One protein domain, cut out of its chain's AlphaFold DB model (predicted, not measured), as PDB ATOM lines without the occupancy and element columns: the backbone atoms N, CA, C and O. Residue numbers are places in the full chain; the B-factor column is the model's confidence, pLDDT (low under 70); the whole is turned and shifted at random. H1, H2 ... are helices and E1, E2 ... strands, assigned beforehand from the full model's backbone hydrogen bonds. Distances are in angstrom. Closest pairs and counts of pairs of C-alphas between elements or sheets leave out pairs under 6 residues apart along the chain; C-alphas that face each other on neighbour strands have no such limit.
ATOM      1  N   ALA A 200       9.884  37.972  24.814       81.12
ATOM      2  CA  ALA A 200      10.306  38.014  26.216       81.12
ATOM      3  C   ALA A 200      10.626  36.620  26.798       81.12
ATOM      4  O   ALA A 200      11.446  36.493  27.711       81.12
ATOM      5  N   GLN A 201       9.972  35.562  26.301       83.44
ATOM      6  CA  GLN A 201      10.296  34.186  26.692       83.44
ATOM      7  C   GLN A 201      11.593  33.711  26.035       83.44
ATOM      8  O   GLN A 201      12.374  33.033  26.704       83.44
ATOM      9  N   LEU A 202      11.843  34.089  24.777       85.44
ATOM     10  CA  LEU A 202      13.116  33.822  24.101       85.44
ATOM     11  C   LEU A 202      14.272  34.486  24.861       85.44
ATOM     12  O   LEU A 202      15.200  33.787  25.263       85.44
ATOM     13  N   ASP A 203      14.147  35.773  25.198       87.00
ATOM     14  CA  ASP A 203      15.153  36.528  25.963       87.00
ATOM     15  C   ASP A 203      15.472  35.866  27.316       87.00
ATOM     16  O   ASP A 203      16.627  35.780  27.754       87.00
ATOM     17  N   ALA A 204      14.438  35.364  28.002       87.62
ATOM     18  CA  ALA A 204      14.599  34.665  29.272       87.62
ATOM     19  C   ALA A 204      15.379  33.349  29.109       87.62
ATOM     20  O   ALA A 204      16.233  33.024  29.942       87.62
ATOM     21  N   TRP A 205      15.116  32.593  28.041       88.69
ATOM     22  CA  TRP A 205      15.836  31.356  27.735       88.69
ATOM     23  C   TRP A 205      17.278  31.612  27.286       88.69
ATOM     24  O   TRP A 205      18.184  30.910  27.744       88.69
ATOM     25  N   GLU A 206      17.517  32.647  26.485       90.69
ATOM     26  CA  GLU A 206      18.857  33.100  26.095       90.69
ATOM     27  C   GLU A 206      19.695  33.504  27.313       90.69
ATOM     28  O   GLU A 206      20.849  33.083  27.462       90.69
ATOM     29  N   THR A 207      19.091  34.250  28.241       89.44
ATOM     30  CA  THR A 207      19.724  34.646  29.506       89.44
ATOM     31  C   THR A 207      20.049  33.426  30.376       89.44
ATOM     32  O   THR A 207      21.142  33.325  30.948       89.44
ATOM     33  N   ASN A 208      19.130  32.457  30.453       88.81
ATOM     34  CA  ASN A 208      19.347  31.213  31.192       88.81
ATOM     35  C   ASN A 208      20.524  30.412  30.614       88.81
ATOM     36  O   ASN A 208      21.403  29.985  31.366       88.81
ATOM     37  N   ALA A 209      20.589  30.272  29.289       91.69
ATOM     38  CA  ALA A 209      21.685  29.585  28.614       91.69
ATOM     39  C   ALA A 209      23.036  30.280  28.857       91.69
ATOM     40  O   ALA A 209      24.023  29.620  29.186       91.69
ATOM     41  N   ALA A 210      23.081  31.614  28.764       91.50
ATOM     42  CA  ALA A 210      24.299  32.394  28.986       91.50
ATOM     43  C   ALA A 210      24.837  32.297  30.427       91.50
ATOM     44  O   ALA A 210      26.042  32.445  30.640       91.50
ATOM     45  N   THR A 211      23.981  31.987  31.408       90.31
ATOM     46  CA  THR A 211      24.376  31.846  32.822       90.31
ATOM     47  C   THR A 211      25.378  30.708  33.040       90.31
ATOM     48  O   THR A 211      26.247  30.811  33.904       90.31
ATOM     49  N   GLY A 212      25.311  29.639  32.242       87.44
ATOM     50  CA  GLY A 212      26.283  28.543  32.319       87.44
ATOM     51  C   GLY A 212      27.553  28.754  31.488       87.44
ATOM     52  O   GLY A 212      28.367  27.842  31.338       87.44
ATOM     53  N   GLY A 213      27.751  29.969  30.975       92.75
ATOM     54  CA  GLY A 213      28.936  30.383  30.241       92.75
ATOM     55  C   GLY A 213      28.734  30.422  28.728       92.75
ATOM     56  O   GLY A 213      27.794  29.853  28.170       92.75
ATOM     57  N   ILE A 214      29.656  31.113  28.059       94.56
ATOM     58  CA  ILE A 214      29.631  31.340  26.615       94.56
ATOM     59  C   ILE A 214      30.849  30.661  25.991       94.56
ATOM     60  O   ILE A 214      31.989  30.947  26.353       94.56
ATOM     61  N   HIS A 215      30.607  29.757  25.049       93.94
ATOM     62  CA  HIS A 215      31.633  29.195  24.181       93.94
ATOM     63  C   HIS A 215      31.827  30.100  22.967       93.94
ATOM     64  O   HIS A 215      30.884  30.309  22.209       93.94
ATOM     65  N   THR A 216      33.042  30.609  22.773       93.31
ATOM     66  CA  THR A 216      33.397  31.467  21.627       93.31
ATOM     67  C   THR A 216      34.501  30.883  20.754       93.31
ATOM     68  O   THR A 216      34.593  31.250  19.589       93.31
ATOM     69  N   THR A 217      35.347  29.990  21.282       89.19
ATOM     70  CA  THR A 217      36.421  29.330  20.529       89.19
ATOM     71  C   THR A 217      36.732  27.940  21.098       89.19
ATOM     72  O   THR A 217      36.592  27.726  22.305       89.19
ATOM     73  N   PRO A 218      37.182  26.979  20.267       92.50
ATOM     74  CA  PRO A 218      37.257  27.021  18.799       92.50
ATOM     75  C   PRO A 218      35.870  26.975  18.122       92.50
ATOM     76  O   PRO A 218      34.923  26.449  18.708       92.50
ATOM     77  N   CYS A 219      35.775  27.519  16.900       90.44
ATOM     78  CA  CYS A 219      34.558  27.560  16.076       90.44
ATOM     79  C   CYS A 219      34.849  27.110  14.624       90.44
ATOM     80  O   CYS A 219      35.904  27.480  14.103       90.44
ATOM     81  N   PRO A 220      33.953  26.350  13.957       92.69
ATOM     82  CA  PRO A 220      32.695  25.805  14.483       92.69
ATOM     83  C   PRO A 220      32.929  24.846  15.659       92.69
ATOM     84  O   PRO A 220      34.002  24.246  15.782       92.69
ATOM     85  N   TYR A 221      31.960  24.750  16.570       95.25
ATOM     86  CA  TYR A 221      32.062  23.865  17.724       95.25
ATOM     87  C   TYR A 221      31.702  22.438  17.310       95.25
ATOM     88  O   TYR A 221      30.534  22.089  17.160       95.25
ATOM     89  N   VAL A 222      32.729  21.617  17.092       95.50
ATOM     90  CA  VAL A 222      32.575  20.281  16.511       95.50
ATOM     91  C   VAL A 222      32.728  19.193  17.570       95.50
ATOM     92  O   VAL A 222      33.778  19.071  18.202       95.50
ATOM     93  N   LEU A 223      31.722  18.327  17.676       94.56
ATOM     94  CA  LEU A 223      31.741  17.094  18.459       94.56
ATOM     95  C   LEU A 223      31.612  15.899  17.514       94.56
ATOM     96  O   LEU A 223      30.600  15.734  16.840       94.56
ATOM     97  N   SER A 224      32.651  15.064  17.436       93.75
ATOM     98  CA  SER A 224      32.710  13.943  16.484       93.75
ATOM     99  C   SER A 224      32.716  12.555  17.125       93.75
ATOM    100  O   SER A 224      32.503  11.570  16.428       93.75
ATOM    101  N   SER A 225      32.991  12.434  18.423       92.50
ATOM    102  CA  SER A 225      32.969  11.156  19.144       92.50
ATOM    103  C   SER A 225      32.946  11.387  20.655       92.50
ATOM    104  O   SER A 225      33.176  12.506  21.117       92.50
ATOM    105  N   GLY A 226      32.683  10.324  21.418       92.56
ATOM    106  CA  GLY A 226      32.664  10.361  22.880       92.56
ATOM    107  C   GLY A 226      31.403  11.004  23.458       92.56
ATOM    108  O   GLY A 226      30.493  11.406  22.731       92.56
ATOM    109  N   THR A 227      31.354  11.085  24.786       92.00
ATOM    110  CA  THR A 227      30.233  11.675  25.524       92.00
ATOM    111  C   THR A 227      30.618  13.050  26.054       92.00
ATOM    112  O   THR A 227      31.621  13.185  26.749       92.00
ATOM    113  N   THR A 228      29.818  14.068  25.744       94.06
ATOM    114  CA  THR A 228      30.000  15.438  26.245       94.06
ATOM    115  C   THR A 228      28.757  15.875  27.007       94.06
ATOM    116  O   THR A 228      27.643  15.759  26.500       94.06
ATOM    117  N   VAL A 229      28.937  16.394  28.221       92.38
ATOM    118  CA  VAL A 229      27.854  17.004  29.001       92.38
ATOM    119  C   VAL A 229      27.829  18.504  28.716       92.38
ATOM    120  O   VAL A 229      28.862  19.165  28.820       92.38
ATOM    121  N   LEU A 230      26.668  19.035  28.339       90.38
ATOM    122  CA  LEU A 230      26.466  20.448  28.020       90.38
ATOM    123  C   LEU A 230      25.225  20.973  28.743       90.38
ATOM    124  O   LEU A 230      24.181  20.339  28.717       90.38
ATOM    125  N   GLY A 231      25.299  22.162  29.331       82.50
ATOM    126  CA  GLY A 231      24.109  22.882  29.782       82.50
ATOM    127  C   GLY A 231      24.132  23.303  31.260       82.50
ATOM    128  O   GLY A 231      24.619  22.542  32.099       82.50
ATOM    129  N   PRO A 232      23.552  24.473  31.593       93.06
ATOM    130  CA  PRO A 232      23.177  25.542  30.660       93.06
ATOM    131  C   PRO A 232      24.419  26.088  29.931       93.06
ATOM    132  O   PRO A 232      25.511  26.049  30.491       93.06
ATOM    133  N   LYS A 233      24.314  26.493  28.659       94.94
ATOM    134  CA  LYS A 233      25.453  27.088  27.928       94.94
ATOM    135  C   LYS A 233      25.006  27.834  26.670       94.94
ATOM    136  O   LYS A 233      24.113  27.364  25.969       94.94
ATOM    137  N   LYS A 234      25.692  28.929  26.327       95.38
ATOM    138  CA  LYS A 234      25.623  29.560  24.998       95.38
ATOM    139  C   LYS A 234      26.791  29.103  24.115       95.38
ATOM    140  O   LYS A 234      27.938  29.140  24.555       95.38
ATOM    141  N   ILE A 235      26.521  28.741  22.867       95.75
ATOM    142  CA  ILE A 235      27.495  28.502  21.801       95.75
ATOM    143  C   ILE A 235      27.382  29.663  20.816       95.75
ATOM    144  O   ILE A 235      26.384  29.794  20.115       95.75
ATOM    145  N   ALA A 236      28.387  30.537  20.797       94.31
ATOM    146  CA  ALA A 236      28.359  31.787  20.038       94.31
ATOM    147  C   ALA A 236      28.737  31.621  18.548       94.31
ATOM    148  O   ALA A 236      29.242  32.556  17.930       94.31
ATOM    149  N   CYS A 237      28.592  30.415  17.997       94.00
ATOM    150  CA  CYS A 237      28.948  30.067  16.623       94.00
ATOM    151  C   CYS A 237      28.241  28.778  16.185       94.00
ATOM    152  O   CYS A 237      27.546  28.151  16.984       94.00
ATOM    153  N   ASP A 238      28.455  28.378  14.930       94.94
ATOM    154  CA  ASP A 238      27.926  27.128  14.381       94.94
ATOM    155  C   ASP A 238      28.402  25.911  15.190       94.94
ATOM    156  O   ASP A 238      29.556  25.849  15.637       94.94
ATOM    157  N   MET A 239      27.514  24.935  15.367       95.06
ATOM    158  CA  MET A 239      27.744  23.720  16.140       95.06
ATOM    159  C   MET A 239      27.457  22.479  15.292       95.06
ATOM    160  O   MET A 239      26.367  22.327  14.749       95.06
ATOM    161  N   ASP A 240      28.410  21.549  15.257       95.56
ATOM    162  CA  ASP A 240      28.282  20.283  14.533       95.56
ATOM    163  C   ASP A 240      28.424  19.096  15.487       95.56
ATOM    164  O   ASP A 240      29.496  18.860  16.053       95.56
ATOM    165  N   ILE A 241      27.377  18.284  15.599       95.00
ATOM    166  CA  ILE A 241      27.379  17.019  16.337       95.00
ATOM    167  C   ILE A 241      27.307  15.887  15.315       95.00
ATOM    168  O   ILE A 241      26.314  15.717  14.611       95.00
ATOM    169  N   LYS A 242      28.383  15.113  15.188       94.75
ATOM    170  CA  LYS A 242      28.534  14.154  14.091       94.75
ATOM    171  C   LYS A 242      29.093  12.807  14.519       94.75
ATOM    172  O   LYS A 242      29.625  12.637  15.613       94.75
ATOM    173  N   ASN A 243      29.018  11.866  13.580       93.81
ATOM    174  CA  ASN A 243      29.507  10.492  13.688       93.81
ATOM    175  C   ASN A 243      28.890   9.761  14.882       93.81
ATOM    176  O   ASN A 243      27.727   9.397  14.795       93.81
ATOM    177  N   THR A 244      29.650   9.533  15.954       92.94
ATOM    178  CA  THR A 244      29.230   8.754  17.131       92.94
ATOM    179  C   THR A 244      29.211   9.595  18.408       92.94
ATOM    180  O   THR A 244      29.240   9.053  19.511       92.94
ATOM    181  N   ALA A 245      29.210  10.927  18.279       94.62
ATOM    182  CA  ALA A 245      29.148  11.830  19.421       94.62
ATOM    183  C   ALA A 245      27.818  11.691  20.180       94.62
ATOM    184  O   ALA A 245      26.744  11.657  19.578       94.62
ATOM    185  N   VAL A 246      27.905  11.665  21.510       93.31
ATOM    186  CA  VAL A 246      26.754  11.652  22.416       93.31
ATOM    187  C   VAL A 246      26.781  12.918  23.266       93.31
ATOM    188  O   VAL A 246      27.709  13.129  24.046       93.31
ATOM    189  N   VAL A 247      25.761  13.761  23.143       93.75
ATOM    190  CA  VAL A 247      25.617  14.987  23.935       93.75
ATOM    191  C   VAL A 247      24.545  14.791  24.994       93.75
ATOM    192  O   VAL A 247      23.403  14.484  24.668       93.75
ATOM    193  N   THR A 248      24.914  14.981  26.260       93.44
ATOM    194  CA  THR A 248      23.987  14.949  27.398       93.44
ATOM    195  C   THR A 248      23.697  16.358  27.886       93.44
ATOM    196  O   THR A 248      24.598  17.049  28.353       93.44
ATOM    197  N   LEU A 249      22.437  16.771  27.799       92.19
ATOM    198  CA  LEU A 249      21.982  18.100  28.176       92.19
ATOM    199  C   LEU A 249      21.592  18.166  29.655       92.19
ATOM    200  O   LEU A 249      20.718  17.422  30.099       92.19
ATOM    201  N   THR A 250      22.216  19.069  30.407       90.19
ATOM    202  CA  THR A 250      21.941  19.324  31.837       90.19
ATOM    203  C   THR A 250      21.249  20.663  32.099       90.19
ATOM    204  O   THR A 250      20.953  20.988  33.244       90.19
ATOM    205  N   GLY A 251      20.988  21.445  31.051       88.50
ATOM    206  CA  GLY A 251      20.351  22.758  31.126       88.50
ATOM    207  C   GLY A 251      20.038  23.309  29.736       88.50
ATOM    208  O   GLY A 251      20.260  22.629  28.734       88.50
ATOM    209  N   THR A 252      19.555  24.551  29.678       90.94
ATOM    210  CA  THR A 252      19.227  25.237  28.420       90.94
ATOM    211  C   THR A 252      20.473  25.441  27.559       90.94
ATOM    212  O   THR A 252      21.451  26.043  28.010       90.94
ATOM    213  N   LEU A 253      20.435  24.962  26.319       93.62
ATOM    214  CA  LEU A 253      21.495  25.183  25.336       93.62
ATOM    215  C   LEU A 253      21.029  26.229  24.325       93.62
ATOM    216  O   LEU A 253      19.967  26.057  23.738       93.62
ATOM    217  N   TRP A 254      21.821  27.273  24.097       95.25
ATOM    218  CA  TRP A 254      21.576  28.252  23.036       95.25
ATOM    219  C   TRP A 254      22.715  28.229  22.019       95.25
ATOM    220  O   TRP A 254      23.862  28.449  22.395       95.25
ATOM    221  N   VAL A 255      22.413  27.987  20.748       95.44
ATOM    222  CA  VAL A 255      23.342  28.098  19.617       95.44
ATOM    223  C   VAL A 255      22.978  29.351  18.822       95.44
ATOM    224  O   VAL A 255      21.887  29.423  18.266       95.44
ATOM    225  N   SER A 256      23.877  30.338  18.769       93.44
ATOM    226  CA  SER A 256      23.675  31.581  18.002       93.44
ATOM    227  C   SER A 256      24.234  31.494  16.579       93.44
ATOM    228  O   SER A 256      24.867  32.424  16.086       93.44
ATOM    229  N   GLY A 257      24.083  30.327  15.970       92.25
ATOM    230  CA  GLY A 257      24.534  29.972  14.631       92.25
ATOM    231  C   GLY A 257      23.687  28.806  14.140       92.25
ATOM    232  O   GLY A 257      22.566  28.619  14.614       92.25
ATOM    233  N   ASP A 258      24.220  28.000  13.233       93.69
ATOM    234  CA  ASP A 258      23.532  26.788  12.781       93.69
ATOM    235  C   ASP A 258      23.884  25.593  13.676       93.69
ATOM    236  O   ASP A 258      25.017  25.467  14.149       93.69
ATOM    237  N   LEU A 259      22.917  24.705  13.914       95.06
ATOM    238  CA  LEU A 259      23.114  23.447  14.632       95.06
ATOM    239  C   LEU A 259      22.898  22.278  13.673       95.06
ATOM    240  O   LEU A 259      21.769  22.002  13.271       95.06
ATOM    241  N   THR A 260      23.969  21.549  13.369       94.56
ATOM    242  CA  THR A 260      23.908  20.334  12.549       94.56
ATOM    243  C   THR A 260      24.086  19.096  13.418       94.56
ATOM    244  O   THR A 260      25.077  18.966  14.140       94.56
ATOM    245  N   ILE A 261      23.167  18.137  13.312       93.44
ATOM    246  CA  ILE A 261      23.251  16.823  13.957       93.44
ATOM    247  C   ILE A 261      23.195  15.754  12.869       93.44
ATOM    248  O   ILE A 261      22.231  15.680  12.110       93.44
ATOM    249  N   GLN A 262      24.229  14.923  12.754       93.00
ATOM    250  CA  GLN A 262      24.350  14.009  11.616       93.00
ATOM    251  C   GLN A 262      24.987  12.656  11.948       93.00
ATOM    252  O   GLN A 262      25.701  12.486  12.938       93.00
ATOM    253  N   ASN A 263      24.799  11.710  11.026       91.25
ATOM    254  CA  ASN A 263      25.264  10.319  11.097       91.25
ATOM    255  C   ASN A 263      24.559   9.539  12.207       91.25
ATOM    256  O   ASN A 263      23.359   9.352  12.101       91.25
ATOM    257  N   SER A 264      25.278   9.067  13.221       91.31
ATOM    258  CA  SER A 264      24.735   8.308  14.357       91.31
ATOM    259  C   SER A 264      24.894   9.093  15.662       91.31
ATOM    260  O   SER A 264      25.011   8.510  16.740       91.31
ATOM    261  N   ALA A 265      24.975  10.423  15.555       92.44
ATOM    262  CA  ALA A 265      25.069  11.313  16.695       92.44
ATOM    263  C   ALA A 265      23.769  11.293  17.501       92.44
ATOM    264  O   ALA A 265      22.672  11.237  16.939       92.44
ATOM    265  N   VAL A 266      23.902  11.381  18.822       90.88
ATOM    266  CA  VAL A 266      22.765  11.373  19.738       90.88
ATOM    267  C   VAL A 266      22.827  12.598  20.633       90.88
ATOM    268  O   VAL A 266      23.815  12.808  21.337       90.88
ATOM    269  N   VAL A 267      21.754  13.378  20.652       91.62
ATOM    270  CA  VAL A 267      21.547  14.440  21.640       91.62
ATOM    271  C   VAL A 267      20.449  13.992  22.582       91.62
ATOM    272  O   VAL A 267      19.363  13.615  22.139       91.62
ATOM    273  N   GLY A 268      20.707  14.039  23.884       90.44
ATOM    274  CA  GLY A 268      19.655  13.736  24.831       90.44
ATOM    275  C   GLY A 268      19.755  14.390  26.185       90.44
ATOM    276  O   GLY A 268      20.787  14.916  26.582       90.44
ATOM    277  N   LEU A 269      18.621  14.398  26.877       89.75
ATOM    278  CA  LEU A 269      18.479  15.014  28.191       89.75
ATOM    279  C   LEU A 269      19.080  14.122  29.272       89.75
ATOM    280  O   LEU A 269      18.900  12.903  29.237       89.75
ATOM    281  N   ASN A 270      19.762  14.733  30.241       88.44
ATOM    282  CA  ASN A 270      20.235  14.039  31.432       88.44
ATOM    283  C   ASN A 270      19.060  13.369  32.166       88.44
ATOM    284  O   ASN A 270      17.965  13.928  32.237       88.44
ATOM    285  N   SER A 271      19.291  12.194  32.755       85.19
ATOM    286  CA  SER A 271      18.276  11.447  33.508       85.19
ATOM    287  C   SER A 271      17.696  12.230  34.693       85.19
ATOM    288  O   SER A 271      16.572  11.951  35.107       85.19
ATOM    289  N   SER A 272      18.416  13.235  35.211       83.94
ATOM    290  CA  SER A 272      17.937  14.148  36.258       83.94
ATOM    291  C   SER A 272      16.668  14.910  35.881       83.94
ATOM    292  O   SER A 272      15.960  15.373  36.772       83.94
ATOM    293  N   TYR A 273      16.361  15.033  34.586       81.19
ATOM    294  CA  TYR A 273      15.137  15.684  34.141       81.19
ATOM    295  C   TYR A 273      13.882  14.924  34.580       81.19
ATOM    296  O   TYR A 273      12.828  15.547  34.658       81.19
ATOM    297  N   GLY A 274      13.952  13.628  34.924       81.38
ATOM    298  CA  GLY A 274      12.742  12.869  35.266       81.38
ATOM    299  C   GLY A 274      11.719  13.064  34.152       81.38
ATOM    300  O   GLY A 274      12.104  12.969  33.000       81.38
ATOM    301  N   ASP A 275      10.473  13.436  34.441       78.25
ATOM    302  CA  ASP A 275       9.448  13.742  33.421       78.25
ATOM    303  C   ASP A 275       9.503  15.157  32.825       78.25
ATOM    304  O   ASP A 275       8.708  15.488  31.946       78.25
ATOM    305  N   ALA A 276      10.450  15.988  33.256       78.94
ATOM    306  CA  ALA A 276      10.625  17.329  32.727       78.94
ATOM    307  C   ALA A 276      11.222  17.327  31.309       78.94
ATOM    308  O   ALA A 276      11.941  16.414  30.890       78.94
ATOM    309  N   SER A 277      10.959  18.414  30.588       82.19
ATOM    310  CA  SER A 277      11.512  18.691  29.262       82.19
ATOM    311  C   SER A 277      12.737  19.598  29.358       82.19
ATOM    312  O   SER A 277      12.812  20.464  30.227       82.19
ATOM    313  N   GLY A 278      13.687  19.426  28.440       84.19
ATOM    314  CA  GLY A 278      14.794  20.359  28.235       84.19
ATOM    315  C   GLY A 278      14.569  21.248  27.019       84.19
ATOM    316  O   GLY A 278      13.701  20.973  26.191       84.19
ATOM    317  N   LEU A 279      15.365  22.311  26.920       86.88
ATOM    318  CA  LEU A 279      15.266  23.306  25.860       86.88
ATOM    319  C   LEU A 279      16.603  23.446  25.128       86.88
ATOM    320  O   LEU A 279      17.645  23.668  25.749       86.88
ATOM    321  N   VAL A 280      16.538  23.357  23.802       91.06
ATOM    322  CA  VAL A 280      17.614  23.749  22.892       91.06
ATOM    323  C   VAL A 280      17.077  24.875  22.022       91.06
ATOM    324  O   VAL A 280      16.060  24.706  21.355       91.06
ATOM    325  N   LEU A 281      17.754  26.013  22.057       91.88
ATOM    326  CA  LEU A 281      17.463  27.188  21.253       91.88
ATOM    327  C   LEU A 281      18.525  27.313  20.162       91.88
ATOM    328  O   LEU A 281      19.720  27.299  20.455       91.88
ATOM    329  N   VAL A 282      18.090  27.453  18.916       93.69
ATOM    330  CA  VAL A 282      18.950  27.758  17.771       93.69
ATOM    331  C   VAL A 282      18.412  29.056  17.184       93.69
ATOM    332  O   VAL A 282      17.411  29.038  16.476       93.69
ATOM    333  N   ASP A 283      18.998  30.178  17.591       92.12
ATOM    334  CA  ASP A 283      18.558  31.513  17.176       92.12
ATOM    335  C   ASP A 283      19.740  32.477  17.151       92.12
ATOM    336  O   ASP A 283      20.487  32.596  18.126       92.12
ATOM    337  N   ASP A 284      19.897  33.181  16.040       90.06
ATOM    338  CA  ASP A 284      20.746  34.354  15.916       90.06
ATOM    339  C   ASP A 284      19.839  35.582  15.734       90.06
ATOM    340  O   ASP A 284      19.407  35.867  14.610       90.06
ATOM    341  N   PRO A 285      19.570  36.347  16.812       84.38
ATOM    342  CA  PRO A 285      18.738  37.547  16.748       84.38
ATOM    343  C   PRO A 285      19.227  38.590  15.733       84.38
ATOM    344  O   PRO A 285      18.441  39.425  15.282       84.38
ATOM    345  N   LEU A 286      20.514  38.561  15.362       85.12
ATOM    346  CA  LEU A 286      21.097  39.479  14.382       85.12
ATOM    347  C   LEU A 286      20.945  38.974  12.943       85.12
ATOM    348  O   LEU A 286      21.024  39.778  12.010       85.12
ATOM    349  N   ASN A 287      20.734  37.671  12.741       80.62
ATOM    350  CA  ASN A 287      20.645  37.069  11.416       80.62
ATOM    351  C   ASN A 287      19.741  35.825  11.375       80.62
ATOM    352  O   ASN A 287      20.192  34.692  11.261       80.62
ATOM    353  N   ARG A 288      18.425  36.033  11.352       81.50
ATOM    354  CA  ARG A 288      17.450  34.936  11.201       81.50
ATOM    355  C   ARG A 288      17.198  34.506   9.748       81.50
ATOM    356  O   ARG A 288      16.403  33.605   9.513       81.50
ATOM    357  N   SER A 289      17.807  35.174   8.762       77.62
ATOM    358  CA  SER A 289      17.558  34.903   7.336       77.62
ATOM    359  C   SER A 289      18.540  33.906   6.728       77.62
ATOM    360  O   SER A 289      18.170  33.187   5.802       77.62
ATOM    361  N   SER A 290      19.777  33.855   7.231       79.62
ATOM    362  CA  SER A 290      20.789  32.896   6.774       79.62
ATOM    363  C   SER A 290      21.430  32.078   7.896       79.62
ATOM    364  O   SER A 290      22.348  31.311   7.611       79.62
ATOM    365  N   LYS A 291      21.014  32.284   9.150       85.50
ATOM    366  CA  LYS A 291      21.403  31.494  10.326       85.50
ATOM    367  C   LYS A 291      20.160  31.047  11.090       85.50
ATOM    368  O   LYS A 291      19.041  31.353  10.681       85.50
ATOM    369  N   SER A 292      20.361  30.372  12.220       88.06
ATOM    370  CA  SER A 292      19.302  29.798  13.066       88.06
ATOM    371  C   SER A 292      18.716  28.502  12.503       88.06
ATOM    372  O   SER A 292      17.562  28.160  12.765       88.06
ATOM    373  N   ILE A 293      19.498  27.773  11.703       87.94
ATOM    374  CA  ILE A 293      19.049  26.525  11.088       87.94
ATOM    375  C   ILE A 293      19.390  25.353  12.011       87.94
ATOM    376  O   ILE A 293      20.549  25.146  12.370       87.94
ATOM    377  N   LEU A 294      18.377  24.558  12.364       90.94
ATOM    378  CA  LEU A 294      18.553  23.230  12.946       90.94
ATOM    379  C   LEU A 294      18.431  22.181  11.843       90.94
ATOM    380  O   LEU A 294      17.362  22.014  11.257       90.94
ATOM    381  N   ASP A 295      19.513  21.454  11.596       89.81
ATOM    382  CA  ASP A 295      19.593  20.442  10.550       89.81
ATOM    383  C   ASP A 295      19.899  19.065  11.152       89.81
ATOM    384  O   ASP A 295      20.941  18.861  11.779       89.81
ATOM    385  N   VAL A 296      18.982  18.108  10.981       88.50
ATOM    386  CA  VAL A 296      19.106  16.739  11.503       88.50
ATOM    387  C   VAL A 296      19.123  15.762  10.334       88.50
ATOM    388  O   VAL A 296      18.134  15.614   9.617       88.50
ATOM    389  N   LYS A 297      20.257  15.083  10.138       86.56
ATOM    390  CA  LYS A 297      20.535  14.256   8.954       86.56
ATOM    391  C   LYS A 297      20.867  12.808   9.302       86.56
ATOM    392  O   LYS A 297      21.424  12.504  10.357       86.56
ATOM    393  N   ASN A 298      20.654  11.923   8.328       87.50
ATOM    394  CA  ASN A 298      20.970  10.492   8.387       87.50
ATOM    395  C   ASN A 298      20.201   9.776   9.512       87.50
ATOM    396  O   ASN A 298      18.976   9.781   9.510       87.50
ATOM    397  N   SER A 299      20.905   9.140  10.449       88.00
ATOM    398  CA  SER A 299      20.335   8.377  11.567       88.00
ATOM    399  C   SER A 299      20.572   9.080  12.907       88.00
ATOM    400  O   SER A 299      20.718   8.422  13.935       88.00
ATOM    401  N   ALA A 300      20.687  10.410  12.886       83.94
ATOM    402  CA  ALA A 300      20.851  11.205  14.088       83.94
ATOM    403  C   ALA A 300      19.572  11.172  14.934       83.94
ATOM    404  O   ALA A 300      18.463  11.217  14.403       83.94
ATOM    405  N   GLU A 301      19.729  11.127  16.257       85.00
ATOM    406  CA  GLU A 301      18.605  11.041  17.191       85.00
ATOM    407  C   GLU A 301      18.631  12.191  18.202       85.00
ATOM    408  O   GLU A 301      19.655  12.463  18.834       85.00
ATOM    409  N   ILE A 302      17.470  12.817  18.414       85.12
ATOM    410  CA  ILE A 302      17.203  13.689  19.561       85.12
ATOM    411  C   ILE A 302      16.216  12.949  20.454       85.12
ATOM    412  O   ILE A 302      15.088  12.674  20.042       85.12
ATOM    413  N   LYS A 303      16.634  12.583  21.665       81.75
ATOM    414  CA  LYS A 303      15.806  11.775  22.566       81.75
ATOM    415  C   LYS A 303      16.033  12.114  24.025       81.75
ATOM    416  O   LYS A 303      17.014  12.730  24.409       81.75
ATOM    417  N   LYS A 304      15.145  11.644  24.883       73.12
ATOM    418  CA  LYS A 304      15.412  11.590  26.317       73.12
ATOM    419  C   LYS A 304      16.250  10.344  26.604       73.12
ATOM    420  O   LYS A 304      15.907   9.268  26.112       73.12
ATOM    421  N   PHE A 305      17.334  10.464  27.368       74.06
ATOM    422  CA  PHE A 305      18.028   9.262  27.827       74.06
ATOM    423  C   PHE A 305      17.160   8.556  28.868       74.06
ATOM    424  O   PHE A 305      16.580   9.199  29.743       74.06
TER     425      PHE A 305
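Overview. This is residues 200 to 305 of the 308 residues of an uncharacterized protein of Candidatus Doudnabacteria bacterium RIFCSPHIGHO2_01_52_17 (UniProt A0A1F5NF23). The chain is wound in stacked turns as a three-sided solenoid, whose sides are the parallel sheets E1 E4 E7 E10, E2 E5 E8 E11 and E3 E6 E9, the second of them twisted; H1 packs across the outside of the third. The last turn is less regular: the links of residues 270 to 279 and 283 to 293 swing out from two corners. The printed part has 106 residues, with one named helix and then eleven named strands, H1 followed by E1 to E11. The class is mixed, helices and strands, with under half of the residues in named elements. The whole is compact, with a radius of gyration of the C-alphas of 12.9 A and spans of 32 by 31 by 22 A.

Along the chain. One sheet holds E2, residues 227 to 230, E5, 246 to 249, E8, 266 to 269, and E11, 301 to 304; E8 is 10.2 A long. Another holds E1, residues 221 to 223, E4, 239 to 241, E7, 259 to 261, and E10, 294 to 296. The third holds E3, residues 233 to 235, E6, 253 to 255, and E9, 280 to 282. H1, residues 200 to 211, is 16.7 A long and begins at C-alpha 200 (10.306, 38.014, 26.216). E11 ends at C-alpha 304 (15.412, 11.590, 26.317).

Arrangement. In the sheet E2 E5 E8 E11, N 230 and O 248 are 2.9 A apart, N 247 and O 266 2.8 A, and N 267 and O 301 2.9 A, each within hydrogen-bond range. Its strands' lines turn by 66 degrees from edge to edge. In the sheet E1 E4 E7 E10 the turn is 20 degrees; N 223 and O 240, N 241 and O 260, and N 261 and O 295 are each 2.8 A apart. In the sheet E3 E6 E9, N 235 and O 254 are 2.7 A apart, and N 255 and O 281 2.8 A. Residues 214 to 215 pair, parallel, with residues 234 to 235 of E3. H1 is on this sheet, making two layers, a helix on one face of a sheet. Its height over the sheet is 8.9 A, and it runs across the strands, at 77 degrees to E6 on the local plane. It lies over E6, E9 and, only just, E3, with 3 of its C-alphas on E3. The closest C-alphas of H1 and E3 are those of Ala 209 and Lys 233, 4.6 A apart. In H1 every O i to N i+4 pair is within hydrogen-bond range.

Size, cuts and confidence. The C-alphas farthest apart, those of Ala 200 and Thr 244, are 36.0 A apart. The printed part has no cut. The link from E9 to E10 is long, with 11 residues. The mean pLDDT of the printed part is 89.6, and no printed residue is under 70.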